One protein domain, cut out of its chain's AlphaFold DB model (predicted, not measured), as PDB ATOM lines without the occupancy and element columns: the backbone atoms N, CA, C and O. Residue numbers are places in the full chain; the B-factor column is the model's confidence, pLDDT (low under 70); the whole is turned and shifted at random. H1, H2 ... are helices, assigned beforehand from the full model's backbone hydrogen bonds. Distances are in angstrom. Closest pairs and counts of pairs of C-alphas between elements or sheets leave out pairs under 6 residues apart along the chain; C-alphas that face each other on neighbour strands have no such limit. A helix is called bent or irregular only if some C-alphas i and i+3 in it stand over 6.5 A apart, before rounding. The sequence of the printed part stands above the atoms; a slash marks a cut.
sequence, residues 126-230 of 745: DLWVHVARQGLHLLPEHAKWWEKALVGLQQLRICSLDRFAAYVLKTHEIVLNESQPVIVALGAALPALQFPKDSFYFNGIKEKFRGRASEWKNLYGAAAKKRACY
ATOM      1  N   ASP A 126     -51.332 -18.201 -19.243       93.69
ATOM      2  CA  ASP A 126     -52.721 -18.597 -19.025       93.69
ATOM      3  C   ASP A 126     -53.635 -17.393 -18.761       93.69
ATOM      4  O   ASP A 126     -54.725 -17.331 -19.336       93.69
ATOM      5  N   LEU A 127     -53.178 -16.398 -17.988       93.44
ATOM      6  CA  LEU A 127     -53.917 -15.153 -17.751       93.44
ATOM      7  C   LEU A 127     -54.078 -14.339 -19.037       93.44
ATOM      8  O   LEU A 127     -55.175 -13.858 -19.323       93.44
ATOM      9  N   TRP A 128     -53.027 -14.245 -19.855       96.06
ATOM     10  CA  TRP A 128     -53.101 -13.577 -21.160       96.06
ATOM     11  C   TRP A 128     -54.168 -14.195 -22.057       96.06
ATOM     12  O   TRP A 128     -54.998 -13.476 -22.611       96.06
ATOM     13  N   VAL A 129     -54.188 -15.525 -22.168       95.50
ATOM     14  CA  VAL A 129     -55.212 -16.230 -22.948       95.50
ATOM     15  C   VAL A 129     -56.585 -16.100 -22.295       95.50
ATOM     16  O   VAL A 129     -57.577 -15.970 -23.005       95.50
ATOM     17  N   HIS A 130     -56.680 -16.112 -20.965       93.19
ATOM     18  CA  HIS A 130     -57.947 -15.954 -20.254       93.19
ATOM     19  C   HIS A 130     -58.612 -14.604 -20.543       93.19
ATOM     20  O   HIS A 130     -59.814 -14.568 -20.814       93.19
ATOM     21  N   VAL A 131     -57.842 -13.515 -20.516       93.50
ATOM     22  CA  VAL A 131     -58.336 -12.169 -20.827       93.50
ATOM     23  C   VAL A 131     -58.602 -12.039 -22.326       93.50
ATOM     24  O   VAL A 131     -59.696 -11.650 -22.728       93.50
ATOM     25  N   ALA A 132     -57.653 -12.447 -23.169       93.38
ATOM     26  CA  ALA A 132     -57.771 -12.296 -24.615       93.38
ATOM     27  C   ALA A 132     -58.817 -13.221 -25.251       93.38
ATOM     28  O   ALA A 132     -59.288 -12.935 -26.342       93.38
ATOM     29  N   ARG A 133     -59.223 -14.330 -24.624       90.88
ATOM     30  CA  ARG A 133     -60.280 -15.195 -25.183       90.88
ATOM     31  C   ARG A 133     -61.695 -14.693 -24.911       90.88
ATOM     32  O   ARG A 133     -62.638 -15.323 -25.385       90.88
ATOM     33  N   GLN A 134     -61.880 -13.634 -24.120       88.25
ATOM     34  CA  GLN A 134     -63.215 -13.095 -23.863       88.25
ATOM     35  C   GLN A 134     -63.887 -12.715 -25.191       88.25
ATOM     36  O   GLN A 134     -63.280 -12.078 -26.045       88.25
ATOM     37  N   GLY A 135     -65.127 -13.165 -25.391       84.94
ATOM     38  CA  GLY A 135     -65.845 -12.990 -26.659       84.94
ATOM     39  C   GLY A 135     -65.458 -13.972 -27.774       84.94
ATOM     40  O   GLY A 135     -66.117 -13.976 -28.809       84.94
ATOM     41  N   LEU A 136     -64.458 -14.841 -27.577       89.25
ATOM     42  CA  LEU A 136     -64.103 -15.897 -28.530       89.25
ATOM     43  C   LEU A 136     -64.761 -17.232 -28.153       89.25
ATOM     44  O   LEU A 136     -64.660 -17.699 -27.018       89.25
ATOM     45  N   HIS A 137     -65.352 -17.917 -29.131       85.38
ATOM     46  CA  HIS A 137     -65.888 -19.275 -28.968       85.38
ATOM     47  C   HIS A 137     -64.801 -20.347 -29.171       85.38
ATOM     48  O   HIS A 137     -64.900 -21.204 -30.049       85.38
ATOM     49  N   LEU A 138     -63.724 -20.288 -28.379       87.44
ATOM     50  CA  LEU A 138     -62.616 -21.246 -28.461       87.44
ATOM     51  C   LEU A 138     -62.893 -22.520 -27.654       87.44
ATOM     52  O   LEU A 138     -63.271 -22.464 -26.484       87.44
ATOM     53  N   LEU A 139     -62.603 -23.678 -28.254       90.19
ATOM     54  CA  LEU A 139     -62.558 -24.947 -27.527       90.19
ATOM     55  C   LEU A 139     -61.471 -24.898 -26.431       90.19
ATOM     56  O   LEU A 139     -60.408 -24.308 -26.662       90.19
ATOM     57  N   PRO A 140     -61.667 -25.560 -25.272       90.19
ATOM     58  CA  PRO A 140     -60.680 -25.569 -24.187       90.19
ATOM     59  C   PRO A 140     -59.288 -26.033 -24.631       90.19
ATOM     60  O   PRO A 140     -58.272 -25.497 -24.192       90.19
ATOM     61  N   GLU A 141     -59.235 -27.000 -25.547       92.00
ATOM     62  CA  GLU A 141     -57.987 -27.501 -26.118       92.00
ATOM     63  C   GLU A 141     -57.258 -26.444 -26.962       92.00
ATOM     64  O   GLU A 141     -56.047 -26.279 -26.833       92.00
ATOM     65  N   HIS A 142     -57.986 -25.663 -27.762       93.00
ATOM     66  CA  HIS A 142     -57.407 -24.596 -28.581       93.00
ATOM     67  C   HIS A 142     -56.887 -23.441 -27.719       93.00
ATOM     68  O   HIS A 142     -55.817 -22.900 -27.998       93.00
ATOM     69  N   ALA A 143     -57.591 -23.107 -26.632       93.94
ATOM     70  CA  ALA A 143     -57.097 -22.153 -25.640       93.94
ATOM     71  C   ALA A 143     -55.790 -22.650 -24.995       93.94
ATOM     72  O   ALA A 143     -54.835 -21.888 -24.862       93.94
ATOM     73  N   LYS A 144     -55.702 -23.950 -24.685       94.88
ATOM     74  CA  LYS A 144     -54.472 -24.569 -24.172       94.88
ATOM     75  C   LYS A 144     -53.331 -24.533 -25.193       94.88
ATOM     76  O   LYS A 144     -52.182 -24.337 -24.811       94.88
ATOM     77  N   TRP A 145     -53.602 -24.716 -26.484       96.25
ATOM     78  CA  TRP A 145     -52.571 -24.576 -27.519       96.25
ATOM     79  C   TRP A 145     -52.046 -23.143 -27.609       96.25
ATOM     80  O   TRP A 145     -50.834 -22.958 -27.691       96.25
ATOM     81  N   TRP A 146     -52.932 -22.146 -27.527       97.31
ATOM     82  CA  TRP A 146     -52.538 -20.738 -27.485       97.31
ATOM     83  C   TRP A 146     -51.658 -20.440 -26.266       97.31
ATOM     84  O   TRP A 146     -50.582 -19.865 -26.411       97.31
ATOM     85  N   GLU A 147     -52.035 -20.936 -25.085       97.06
ATOM     86  CA  GLU A 147     -51.226 -20.817 -23.867       97.06
ATOM     87  C   GLU A 147     -49.822 -21.406 -24.078       97.06
ATOM     88  O   GLU A 147     -48.816 -20.748 -23.817       97.06
ATOM     89  N   LYS A 148     -49.716 -22.627 -24.623       97.31
ATOM     90  CA  LYS A 148     -48.413 -23.268 -24.874       97.31
ATOM     91  C   LYS A 148     -47.589 -22.574 -25.954       97.31
ATOM     92  O   LYS A 148     -46.361 -22.597 -25.852       97.31
ATOM     93  N   ALA A 149     -48.228 -21.936 -26.932       97.31
ATOM     94  CA  ALA A 149     -47.551 -21.083 -27.900       97.31
ATOM     95  C   ALA A 149     -46.908 -19.870 -27.210       97.31
ATOM     96  O   ALA A 149     -45.712 -19.626 -27.392       97.31
ATOM     97  N   LEU A 150     -47.654 -19.180 -26.342       97.25
ATOM     98  CA  LEU A 150     -47.154 -18.033 -25.581       97.25
ATOM     99  C   LEU A 150     -46.025 -18.416 -24.614       97.25
ATOM    100  O   LEU A 150     -45.005 -17.729 -24.586       97.25
ATOM    101  N   VAL A 151     -46.136 -19.553 -23.913       96.50
ATOM    102  CA  VAL A 151     -45.040 -20.093 -23.080       96.50
ATOM    103  C   VAL A 151     -43.789 -20.361 -23.927       96.50
ATOM    104  O   VAL A 151     -42.672 -20.027 -23.530       96.50
ATOM    105  N   GLY A 152     -43.952 -20.947 -25.117       94.12
ATOM    106  CA  GLY A 152     -42.839 -21.196 -26.037       94.12
ATOM    107  C   GLY A 152     -42.136 -19.910 -26.486       94.12
ATOM    108  O   GLY A 152     -40.904 -19.862 -26.515       94.12
ATOM    109  N   LEU A 153     -42.905 -18.860 -26.787       93.44
ATOM    110  CA  LEU A 153     -42.397 -17.540 -27.167       93.44
ATOM    111  C   LEU A 153     -41.674 -16.838 -26.004       93.44
ATOM    112  O   LEU A 153     -40.560 -16.337 -26.174       93.44
ATOM    113  N   GLN A 154     -42.274 -16.839 -24.814       90.31
ATOM    114  CA  GLN A 154     -41.720 -16.252 -23.589       90.31
ATOM    115  C   GLN A 154     -40.343 -16.847 -23.249       90.31
ATOM    116  O   GLN A 154     -39.399 -16.107 -22.959       90.31
ATOM    117  N   GLN A 155     -40.175 -18.169 -23.374       89.00
ATOM    118  CA  GLN A 155     -38.906 -18.858 -23.102       89.00
ATOM    119  C   GLN A 155     -37.735 -18.427 -24.000       89.00
ATOM    120  O   GLN A 155     -36.586 -18.744 -23.684       89.00
ATOM    121  N   LEU A 156     -37.994 -17.747 -25.122       83.19
ATOM    122  CA  LEU A 156     -36.946 -17.200 -25.988       83.19
ATOM    123  C   LEU A 156     -36.430 -15.842 -25.499       83.19
ATOM    124  O   LEU A 156     -35.313 -15.473 -25.845       83.19
ATOM    125  N   ARG A 157     -37.213 -15.108 -24.697       82.12
ATOM    126  CA  ARG A 157     -36.882 -13.760 -24.192       82.12
ATOM    127  C   ARG A 157     -36.500 -12.757 -25.298       82.12
ATOM    128  O   ARG A 157     -35.690 -11.868 -25.071       82.12
ATOM    129  N   ILE A 158     -37.103 -12.888 -26.485       76.50
ATOM    130  CA  ILE A 158     -36.779 -12.086 -27.685       76.50
ATOM    131  C   ILE A 158     -37.736 -10.913 -27.968       76.50
ATOM    132  O   ILE A 158     -37.465 -10.127 -28.869       76.50
ATOM    133  N   CYS A 159     -38.849 -10.781 -27.239       80.88
ATOM    134  CA  CYS A 159     -39.834  -9.707 -27.435       80.88
ATOM    135  C   CYS A 159     -40.072  -8.897 -26.150       80.88
ATOM    136  O   CYS A 159     -39.971  -9.436 -25.044       80.88
ATOM    137  N   SER A 160     -40.380  -7.603 -26.299       85.81
ATOM    138  CA  SER A 160     -40.822  -6.733 -25.199       85.81
ATOM    139  C   SER A 160     -42.259  -7.056 -24.776       85.81
ATOM    140  O   SER A 160     -42.978  -7.751 -25.497       85.81
ATOM    141  N   LEU A 161     -42.686  -6.530 -23.621       88.31
ATOM    142  CA  LEU A 161     -44.061  -6.689 -23.137       88.31
ATOM    143  C   LEU A 161     -45.084  -6.136 -24.141       88.31
ATOM    144  O   LEU A 161     -46.058  -6.817 -24.441       88.31
ATOM    145  N   ASP A 162     -44.817  -4.971 -24.738       87.88
ATOM    146  CA  ASP A 162     -45.716  -4.357 -25.727       87.88
ATOM    147  C   ASP A 162     -45.888  -5.215 -26.978       87.88
ATOM    148  O   ASP A 162     -47.005  -5.404 -27.450       87.88
ATOM    149  N   ARG A 163     -44.797  -5.797 -27.497       90.69
ATOM    150  CA  ARG A 163     -44.870  -6.701 -28.658       90.69
ATOM    151  C   ARG A 163     -45.602  -7.990 -28.319       90.69
ATOM    152  O   ARG A 163     -46.355  -8.500 -29.140       90.69
ATOM    153  N   PHE A 164     -45.393  -8.508 -27.113       93.12
ATOM    154  CA  PHE A 164     -46.110  -9.680 -26.629       93.12
ATOM    155  C   PHE A 164     -47.618  -9.402 -26.534       93.12
ATOM    156  O   PHE A 164     -48.417 -10.165 -27.071       93.12
ATOM    157  N   ALA A 165     -48.008  -8.267 -25.947       95.00
ATOM    158  CA  ALA A 165     -49.398  -7.836 -25.849       95.00
ATOM    159  C   ALA A 165     -50.027  -7.572 -27.227       95.00
ATOM    160  O   ALA A 165     -51.125  -8.051 -27.501       95.00
ATOM    161  N   ALA A 166     -49.315  -6.876 -28.119       94.88
ATOM    162  CA  ALA A 166     -49.750  -6.629 -29.491       94.88
ATOM    163  C   ALA A 166     -49.950  -7.937 -30.269       94.88
ATOM    164  O   ALA A 166     -50.913  -8.062 -31.017       94.88
ATOM    165  N   TYR A 167     -49.089  -8.936 -30.060       97.25
ATOM    166  CA  TYR A 167     -49.223 -10.253 -30.678       97.25
ATOM    167  C   TYR A 167     -50.457 -11.016 -30.190       97.25
ATOM    168  O   TYR A 167     -51.201 -11.574 -30.999       97.25
ATOM    169  N   VAL A 168     -50.710 -11.008 -28.878       97.19
ATOM    170  CA  VAL A 168     -51.913 -11.613 -28.288       97.19
ATOM    171  C   VAL A 168     -53.170 -10.918 -28.815       97.19
ATOM    172  O   VAL A 168     -54.101 -11.587 -29.262       97.19
ATOM    173  N   LEU A 169     -53.177  -9.586 -28.827       95.81
ATOM    174  CA  LEU A 169     -54.290  -8.783 -29.321       95.81
ATOM    175  C   LEU A 169     -54.547  -9.016 -30.817       95.81
ATOM    176  O   LEU A 169     -55.681  -9.273 -31.208       95.81
ATOM    177  N   LYS A 170     -53.501  -9.010 -31.648       95.75
ATOM    178  CA  LYS A 170     -53.617  -9.281 -33.085       95.75
ATOM    179  C   LYS A 170     -54.137 -10.695 -33.347       95.75
ATOM    180  O   LYS A 170     -54.980 -10.886 -34.216       95.75
ATOM    181  N   THR A 171     -53.693 -11.679 -32.561       96.94
ATOM    182  CA  THR A 171     -54.221 -13.051 -32.629       96.94
ATOM    183  C   THR A 171     -55.713 -13.077 -32.284       96.94
ATOM    184  O   THR A 171     -56.489 -13.689 -33.014       96.94
ATOM    185  N   HIS A 172     -56.136 -12.386 -31.218       95.06
ATOM    186  CA  HIS A 172     -57.552 -12.240 -30.863       95.06
ATOM    187  C   HIS A 172     -58.369 -11.624 -32.008       95.06
ATOM    188  O   HIS A 172     -59.396 -12.181 -32.385       95.06
ATOM    189  N   GLU A 173     -57.907 -10.510 -32.580       94.56
ATOM    190  CA  GLU A 173     -58.596  -9.805 -33.667       94.56
ATOM    191  C   GLU A 173     -58.777 -10.685 -34.904       94.56
ATOM    192  O   GLU A 173     -59.855 -10.689 -35.492       94.56
ATOM    193  N   ILE A 174     -57.760 -11.464 -35.275       94.75
ATOM    194  CA  ILE A 174     -57.832 -12.381 -36.419       94.75
ATOM    195  C   ILE A 174     -58.826 -13.519 -36.141       94.75
ATOM    196  O   ILE A 174     -59.633 -13.866 -37.003       94.75
ATOM    197  N   VAL A 175     -58.834 -14.084 -34.929       94.50
ATOM    198  CA  VAL A 175     -59.819 -15.120 -34.567       94.50
ATOM    199  C   VAL A 175     -61.241 -14.551 -34.567       94.50
ATOM    200  O   VAL A 175     -62.152 -15.202 -35.074       94.50
ATOM    201  N   LEU A 176     -61.441 -13.351 -34.017       93.12
ATOM    202  CA  LEU A 176     -62.759 -12.730 -33.888       93.12
ATOM    203  C   LEU A 176     -63.316 -12.253 -35.236       93.12
ATOM    204  O   LEU A 176     -64.455 -12.564 -35.574       93.12
ATOM    205  N   ASN A 177     -62.523 -11.495 -35.994       91.56
ATOM    206  CA  ASN A 177     -62.994 -10.781 -37.180       91.56
ATOM    207  C   ASN A 177     -62.863 -11.616 -38.457       91.56
ATOM    208  O   ASN A 177     -63.708 -11.516 -39.342       91.56
ATOM    209  N   GLU A 178     -61.824 -12.448 -38.561       88.81
ATOM    210  CA  GLU A 178     -61.545 -13.248 -39.763       88.81
ATOM    211  C   GLU A 178     -61.988 -14.710 -39.612       88.81
ATOM    212  O   GLU A 178     -61.883 -15.488 -40.559       88.81
ATOM    213  N   SER A 179     -62.497 -15.096 -38.434       87.81
ATOM    214  CA  SER A 179     -62.954 -16.460 -38.120       87.81
ATOM    215  C   SER A 179     -61.898 -17.544 -38.383       87.81
ATOM    216  O   SER A 179     -62.225 -18.691 -38.695       87.81
ATOM    217  N   GLN A 180     -60.613 -17.195 -38.264       91.25
ATOM    218  CA  GLN A 180     -59.515 -18.129 -38.501       91.25
ATOM    219  C   GLN A 180     -59.272 -19.043 -37.289       91.25
ATOM    220  O   GLN A 180     -59.394 -18.605 -36.140       91.25
ATOM    221  N   PRO A 181     -58.858 -20.308 -37.502       92.69
ATOM    222  CA  PRO A 181     -58.396 -21.167 -36.417       92.69
ATOM    223  C   PRO A 181     -57.221 -20.534 -35.664       92.69
ATOM    224  O   PRO A 181     -56.332 -19.953 -36.281       92.69
ATOM    225  N   VAL A 182     -57.147 -20.730 -34.342       94.69
ATOM    226  CA  VAL A 182     -56.112 -20.098 -33.495       94.69
ATOM    227  C   VAL A 182     -54.679 -20.359 -33.980       94.69
ATOM    228  O   VAL A 182     -53.832 -19.482 -33.900       94.69
ATOM    229  N   ILE A 183     -54.408 -21.542 -34.542       95.12
ATOM    230  CA  ILE A 183     -53.086 -21.902 -35.082       95.12
ATOM    231  C   ILE A 183     -52.718 -21.026 -36.286       95.12
ATOM    232  O   ILE A 183     -51.574 -20.591 -36.399       95.12
ATOM    233  N   VAL A 184     -53.696 -20.748 -37.153       96.19
ATOM    234  CA  VAL A 184     -53.526 -19.886 -38.328       96.19
ATOM    235  C   VAL A 184     -53.403 -18.431 -37.889       96.19
ATOM    236  O   VAL A 184     -52.490 -17.730 -38.314       96.19
ATOM    237  N   ALA A 185     -54.250 -18.002 -36.950       96.69
ATOM    238  CA  ALA A 185     -54.196 -16.663 -36.374       96.69
ATOM    239  C   ALA A 185     -52.838 -16.356 -35.718       96.69
ATOM    240  O   ALA A 185     -52.303 -15.268 -35.902       96.69
ATOM    241  N   LEU A 186     -52.232 -17.325 -35.023       97.44
ATOM    242  CA  LEU A 186     -50.889 -17.190 -34.444       97.44
ATOM    243  C   LEU A 186     -49.807 -16.964 -35.514       97.44
ATOM    244  O   LEU A 186     -48.869 -16.201 -35.277       97.44
ATOM    245  N   GLY A 187     -49.912 -17.622 -36.671       96.81
ATOM    246  CA  GLY A 187     -49.006 -17.422 -37.807       96.81
ATOM    247  C   GLY A 187     -49.229 -16.080 -38.515       96.81
ATOM    248  O   GLY A 187     -48.281 -15.365 -38.841       96.81
ATOM    249  N   ALA A 188     -50.493 -15.693 -38.675       97.06
ATOM    250  CA  ALA A 188     -50.889 -14.432 -39.289       97.06
ATOM    251  C   ALA A 188     -50.578 -13.207 -38.403       97.06
ATOM    252  O   ALA A 188     -50.327 -12.123 -38.920       97.06
ATOM    253  N   ALA A 189     -50.537 -13.368 -37.078       97.50
ATOM    254  CA  ALA A 189     -50.212 -12.302 -36.128       97.50
ATOM    255  C   ALA A 189     -48.701 -12.037 -35.968       97.50
ATOM    256  O   ALA A 189     -48.321 -11.084 -35.289       97.50
ATOM    257  N   LEU A 190     -47.827 -12.850 -36.579       97.12
ATOM    258  CA  LEU A 190     -46.364 -12.724 -36.488       97.12
ATOM    259  C   LEU A 190     -45.792 -11.307 -36.751       97.12
ATOM    260  O   LEU A 190     -44.818 -10.962 -36.068       97.12
ATOM    261  N   PRO A 191     -46.381 -10.452 -37.612       96.69
ATOM    262  CA  PRO A 191     -45.941  -9.062 -37.785       96.69
ATOM    263  C   PRO A 191     -45.911  -8.240 -36.494       96.69
ATOM    264  O   PRO A 191     -45.001  -7.430 -36.306       96.69
ATOM    265  N   ALA A 192     -46.801  -8.510 -35.532       95.12
ATOM    266  CA  ALA A 192     -46.788  -7.847 -34.223       95.12
ATOM    267  C   ALA A 192     -45.523  -8.163 -33.394       95.12
ATOM    268  O   ALA A 192     -45.129  -7.391 -32.518       95.12
ATOM    269  N   LEU A 193     -44.846  -9.278 -33.695       93.88
ATOM    270  CA  LEU A 193     -43.550  -9.655 -33.120       93.88
ATOM    271  C   LEU A 193     -42.356  -9.154 -33.942       93.88
ATOM    272  O   LEU A 193     -41.218  -9.439 -33.572       93.88
ATOM    273  N   GLN A 194     -42.600  -8.397 -35.016       94.00
ATOM    274  CA  GLN A 194     -41.616  -8.015 -36.035       94.00
ATOM    275  C   GLN A 194     -41.104  -9.200 -36.867       94.00
ATOM    276  O   GLN A 194     -39.975  -9.196 -37.363       94.00
ATOM    277  N   PHE A 195     -41.909 -10.256 -36.989       94.75
ATOM    278  CA  PHE A 195     -41.620 -11.406 -37.844       94.75
ATOM    279  C   PHE A 195     -42.485 -11.310 -39.105       94.75
ATOM    280  O   PHE A 195     -43.569 -10.742 -39.043       94.75
ATOM    281  N   PRO A 196     -42.054 -11.862 -40.248       95.00
ATOM    282  CA  PRO A 196     -42.913 -11.885 -41.424       95.00
ATOM    283  C   PRO A 196     -44.140 -12.760 -41.167       95.00
ATOM    284  O   PRO A 196     -44.034 -13.810 -40.519       95.00
ATOM    285  N   LYS A 197     -45.284 -12.331 -41.696       97.12
ATOM    286  CA  LYS A 197     -46.536 -13.076 -41.682       97.12
ATOM    287  C   LYS A 197     -46.339 -14.423 -42.367       97.12
ATOM    288  O   LYS A 197     -45.800 -14.497 -43.463       97.12
ATOM    289  N   ASP A 198     -46.757 -15.498 -41.719       95.81
ATOM    290  CA  ASP A 198     -46.882 -16.808 -42.358       95.81
ATOM    291  C   ASP A 198     -48.049 -17.517 -41.689       95.81
ATOM    292  O   ASP A 198     -47.915 -18.132 -40.625       95.81
ATOM    293  N   SER A 199     -49.212 -17.381 -42.319       95.56
ATOM    294  CA  SER A 199     -50.486 -17.851 -41.785       95.56
ATOM    295  C   SER A 199     -50.485 -19.356 -41.498       95.56
ATOM    296  O   SER A 199     -51.187 -19.814 -40.601       95.56
ATOM    297  N   PHE A 200     -49.662 -20.149 -42.187       94.81
ATOM    298  CA  PHE A 200     -49.635 -21.605 -42.030       94.81
ATOM    299  C   PHE A 200     -48.390 -22.126 -41.305       94.81
ATOM    300  O   PHE A 200     -48.233 -23.342 -41.158       94.81
ATOM    301  N   TYR A 201     -47.540 -21.242 -40.779       94.38
ATOM    302  CA  TYR A 201     -46.244 -21.608 -40.210       94.38
ATOM    303  C   TYR A 201     -46.318 -22.696 -39.133       94.38
ATOM    304  O   TYR A 201     -45.534 -23.648 -39.116       94.38
ATOM    305  N   PHE A 202     -47.294 -22.580 -38.231       95.19
ATOM    306  CA  PHE A 202     -47.443 -23.483 -37.092       95.19
ATOM    307  C   PHE A 202     -48.217 -24.767 -37.416       95.19
ATOM    308  O   PHE A 202     -48.262 -25.679 -36.585       95.19
ATOM    309  N   ASN A 203     -48.758 -24.916 -38.633       90.94
ATOM    310  CA  ASN A 203     -49.447 -26.145 -39.041       90.94
ATOM    311  C   ASN A 203     -48.512 -27.362 -39.090       90.94
ATOM    312  O   ASN A 203     -48.982 -28.494 -38.974       90.94
ATOM    313  N   GLY A 204     -47.196 -27.144 -39.183       83.75
ATOM    314  CA  GLY A 204     -46.189 -28.202 -39.092       83.75
ATOM    315  C   GLY A 204     -46.148 -28.920 -37.734       83.75
ATOM    316  O   GLY A 204     -45.652 -30.048 -37.655       83.75
ATOM    317  N   ILE A 205     -46.695 -28.325 -36.664       90.38
ATOM    318  CA  ILE A 205     -46.816 -29.000 -35.367       90.38
ATOM    319  C   ILE A 205     -47.962 -30.011 -35.443       90.38
ATOM    320  O   ILE A 205     -49.145 -29.646 -35.463       90.38
ATOM    321  N   LYS A 206     -47.608 -31.304 -35.426       89.69
ATOM    322  CA  LYS A 206     -48.587 -32.398 -35.329       89.69
ATOM    323  C   LYS A 206     -49.477 -32.180 -34.107       89.69
ATOM    324  O   LYS A 206     -48.972 -31.890 -33.026       89.69
ATOM    325  N   GLU A 207     -50.778 -32.394 -34.262       88.12
ATOM    326  CA  GLU A 207     -51.804 -32.091 -33.257       88.12
ATOM    327  C   GLU A 207     -51.471 -32.616 -31.850       88.12
ATOM    328  O   GLU A 207     -51.421 -31.844 -30.895       88.12
ATOM    329  N   LYS A 208     -51.057 -33.888 -31.745       89.75
ATOM    330  CA  LYS A 208     -50.622 -34.526 -30.485       89.75
ATOM    331  C   LYS A 208     -49.463 -33.832 -29.751       89.75
ATOM    332  O   LYS A 208     -49.209 -34.123 -28.584       89.75
ATOM    333  N   PHE A 209     -48.717 -32.964 -30.430       91.25
ATOM    334  CA  PHE A 209     -47.583 -32.229 -29.873       91.25
ATOM    335  C   PHE A 209     -47.879 -30.746 -29.622       91.25
ATOM    336  O   PHE A 209     -47.070 -30.082 -28.979       91.25
ATOM    337  N   ARG A 210     -49.051 -30.230 -30.019       91.06
ATOM    338  CA  ARG A 210     -49.439 -28.821 -29.807       91.06
ATOM    339  C   ARG A 210     -49.581 -28.443 -28.330       91.06
ATOM    340  O   ARG A 210     -49.461 -27.275 -27.981       91.06
ATOM    341  N   GLY A 211     -49.737 -29.424 -27.440       91.94
ATOM    342  CA  GLY A 211     -49.681 -29.224 -25.989       91.94
ATOM    343  C   GLY A 211     -48.269 -29.061 -25.396       91.94
ATOM    344  O   GLY A 211     -48.152 -28.882 -24.183       91.94
ATOM    345  N   ARG A 212     -47.194 -29.152 -26.194       93.94
ATOM    346  CA  ARG A 212     -45.798 -29.063 -25.727       93.94
ATOM    347  C   ARG A 212     -45.188 -27.713 -26.096       93.94
ATOM    348  O   ARG A 212     -44.903 -27.462 -27.262       93.94
ATOM    349  N   ALA A 213     -44.903 -26.875 -25.099       94.25
ATOM    350  CA  ALA A 213     -44.297 -25.551 -25.311       94.25
ATOM    351  C   ALA A 213     -42.933 -25.597 -26.036       94.25
ATOM    352  O   ALA A 213     -42.571 -24.649 -26.729       94.25
ATOM    353  N   SER A 214     -42.187 -26.707 -25.931       93.75
ATOM    354  CA  SER A 214     -40.898 -26.891 -26.612       93.75
ATOM    355  C   SER A 214     -41.006 -26.852 -28.140       93.75
ATOM    356  O   SER A 214     -40.123 -26.299 -28.793       93.75
ATOM    357  N   GLU A 215     -42.080 -27.398 -28.716       94.44
ATOM    358  CA  GLU A 215     -42.290 -27.388 -30.171       94.44
ATOM    359  C   GLU A 215     -42.534 -25.962 -30.676       94.44
ATOM    360  O   GLU A 215     -41.923 -25.523 -31.650       94.44
ATOM    361  N   TRP A 216     -43.358 -25.207 -29.947       96.38
ATOM    362  CA  TRP A 216     -43.619 -23.795 -30.215       96.38
ATOM    363  C   TRP A 216     -42.351 -22.951 -30.105       96.38
ATOM    364  O   TRP A 216     -42.037 -22.191 -31.020       96.38
ATOM    365  N   LYS A 217     -41.571 -23.139 -29.033       94.75
ATOM    366  CA  LYS A 217     -40.277 -22.471 -28.835       94.75
ATOM    367  C   LYS A 217     -39.335 -22.688 -30.019       94.75
ATOM    368  O   LYS A 217     -38.707 -21.738 -30.486       94.75
ATOM    369  N   ASN A 218     -39.234 -23.924 -30.509       92.62
ATOM    370  CA  ASN A 218     -38.367 -24.256 -31.638       92.62
ATOM    371  C   ASN A 218     -38.785 -23.510 -32.911       92.62
ATOM    372  O   ASN A 218     -37.921 -22.972 -33.606       92.62
ATOM    373  N   LEU A 219     -40.089 -23.443 -33.199       94.56
ATOM    374  CA  LEU A 219     -40.597 -22.735 -34.374       94.56
ATOM    375  C   LEU A 219     -40.464 -21.214 -34.245       94.56
ATOM    376  O   LEU A 219     -39.925 -20.594 -35.156       94.56
ATOM    377  N   TYR A 220     -40.829 -20.602 -33.115       95.69
ATOM    378  CA  TYR A 220     -40.592 -19.163 -32.913       95.69
ATOM    379  C   TYR A 220     -39.100 -18.809 -33.010       95.69
ATOM    380  O   TYR A 220     -38.736 -17.830 -33.658       95.69
ATOM    381  N   GLY A 221     -38.216 -19.633 -32.435       90.38
ATOM    382  CA  GLY A 221     -36.768 -19.438 -32.526       90.38
ATOM    383  C   GLY A 221     -36.244 -19.581 -33.957       90.38
ATOM    384  O   GLY A 221     -35.369 -18.822 -34.384       90.38
ATOM    385  N   ALA A 222     -36.799 -20.519 -34.731       92.00
ATOM    386  CA  ALA A 222     -36.480 -20.676 -36.143       92.00
ATOM    387  C   ALA A 222     -36.976 -19.489 -36.983       92.00
ATOM    388  O   ALA A 222     -36.208 -19.005 -37.814       92.00
ATOM    389  N   ALA A 223     -38.192 -18.987 -36.751       91.12
ATOM    390  CA  ALA A 223     -38.723 -17.796 -37.416       91.12
ATOM    391  C   ALA A 223     -37.861 -16.561 -37.125       91.12
ATOM    392  O   ALA A 223     -37.436 -15.881 -38.060       91.12
ATOM    393  N   ALA A 224     -37.508 -16.329 -35.859       87.31
ATOM    394  CA  ALA A 224     -36.646 -15.219 -35.460       87.31
ATOM    395  C   ALA A 224     -35.279 -15.272 -36.168       87.31
ATOM    396  O   ALA A 224     -34.823 -14.289 -36.749       87.31
ATOM    397  N   LYS A 225     -34.634 -16.448 -36.174       84.38
ATOM    398  CA  LYS A 225     -33.274 -16.609 -36.709       84.38
ATOM    399  C   LYS A 225     -33.203 -16.708 -38.232       84.38
ATOM    400  O   LYS A 225     -32.191 -16.330 -38.809       84.38
ATOM    401  N   LYS A 226     -34.203 -17.312 -38.879       86.31
ATOM    402  CA  LYS A 226     -34.149 -17.672 -40.309       86.31
ATOM    403  C   LYS A 226     -35.096 -16.862 -41.190       86.31
ATOM    404  O   LYS A 226     -35.066 -17.074 -42.398       86.31
ATOM    405  N   ARG A 227     -35.952 -16.012 -40.617       91.12
ATOM    406  CA  ARG A 227     -36.921 -15.204 -41.372       91.12
ATOM    407  C   ARG A 227     -36.899 -13.743 -40.938       91.12
ATOM    408  O   ARG A 227     -36.582 -12.887 -41.750       91.12
ATOM    409  N   ALA A 228     -37.130 -13.467 -39.655       89.56
ATOM    410  CA  ALA A 228     -37.195 -12.096 -39.139       89.56
ATOM    411  C   ALA A 228     -35.889 -11.308 -39.338       89.56
ATOM    412  O   ALA A 228     -35.937 -10.113 -39.611       89.56
ATOM    413  N   CYS A 229     -34.728 -11.975 -39.285       85.38
ATOM    414  CA  CYS A 229     -33.436 -11.342 -39.571       85.38
ATOM    415  C   CYS A 229     -33.406 -10.632 -40.937       85.38
ATOM    416  O   CYS A 229     -32.817  -9.561 -41.054       85.38
ATOM    417  N   TYR A 230     -34.094 -11.172 -41.949       90.75
ATOM    418  CA  TYR A 230     -34.116 -10.589 -43.287       90.75
ATOM    419  C   TYR A 230     -34.881  -9.269 -43.339       90.75
ATOM    420  O   TYR A 230     -34.447  -8.362 -44.040       90.75
TER     421      TYR A 230
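AT A GLANCE: This is residues 126 to 230 of the 745 residues of the protein "Cell divisionFtsK/SpoIIIE" of Syntrophobacter sp. SbD1 (UniProt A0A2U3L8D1). Two long helices, H2 and H3, run opposite ways along each other with a gap between them; short H1 bridges them on one side and short H4, nearest the centre of the domain, bridges them on the other. Long H7 crosses the last part of H2 with its first half and runs on to one end of the longest axis, while little H5 packs on H3 and little H6 on H4. The printed part has 105 residues, with seven named helices, H1 to H7 in order, and no named strand: the class is all helix. It is compact and rounded, with a radius of gyration of the C-alphas of 12.3 A and spans of 35 by 29 by 23 A.

IN THESE COORDINATES: H1, residues 126 to 132, begins with C-alpha 126 at (-52.721, -18.597, -19.025) and is 9.8 A long. H2, residues 140 to 154, is 21.1 A long. H3, residues 161 to 178, is 25.0 A long and begins with C-alpha 161 at (-44.061, -6.689, -23.137). H4 holds residues 182 to 188, H5 residues 190 to 193 and H6 residues 201 to 204. H6 is irregular, but only just: C-alphas 201 and 204 are 6.7 A apart. H7, residues 213 to 230, is 25.5 A long, has a kink of 31 degrees near residue 224, and ends with C-alpha 230 at (-34.116, -10.589, -43.287). H7 is neither bent nor irregular, but only just: C-alphas 225 and 228 are 6.5 A apart.

HOW THE PARTS SIT: H1 touches residues 143 to 147 of H2, closest at the C-alphas of Asp 126 and Glu 147, 5.5 A, only just about perpendicular at 70.3 degrees. H1 also touches H3, closest at the C-alphas of Ala 132 and His 172, 6.3 A. H2 and H3 are near each other, with 8 pairs of C-alphas within 10 A. H4 touches H2, closest at the C-alphas of His 142 and Val 182, 6.8 A, and H3, closest at those of Thr 171 and Ala 185, 5.2 A. H5 touches H3, closest at the C-alphas of Tyr 167 and Ala 192, 4.9 A. H6 touches H4, closest at the C-alphas of Gly 187 and Tyr 201, 5.6 A. Residues 213 to 220 of H7 touch residues 148 to 153 of H2, closest at the C-alphas of Gly 152 and Lys 217, 4.0 A, at a steep tilt of 53 degrees, the same way. The helix packing is mostly crossed. Every O i to N i+4 pair is within hydrogen-bond range in H1, H2, H3 and H4, and 11 of 14 are in H7; H5 and H6 are too short for such a pair.

THE WHOLE: The C-alphas farthest apart, those of Pro 140 and Tyr 230, are 36.0 A apart. The printed part has no cut and no long link. The mean pLDDT of the printed part is 92.4, and no printed residue is under 70.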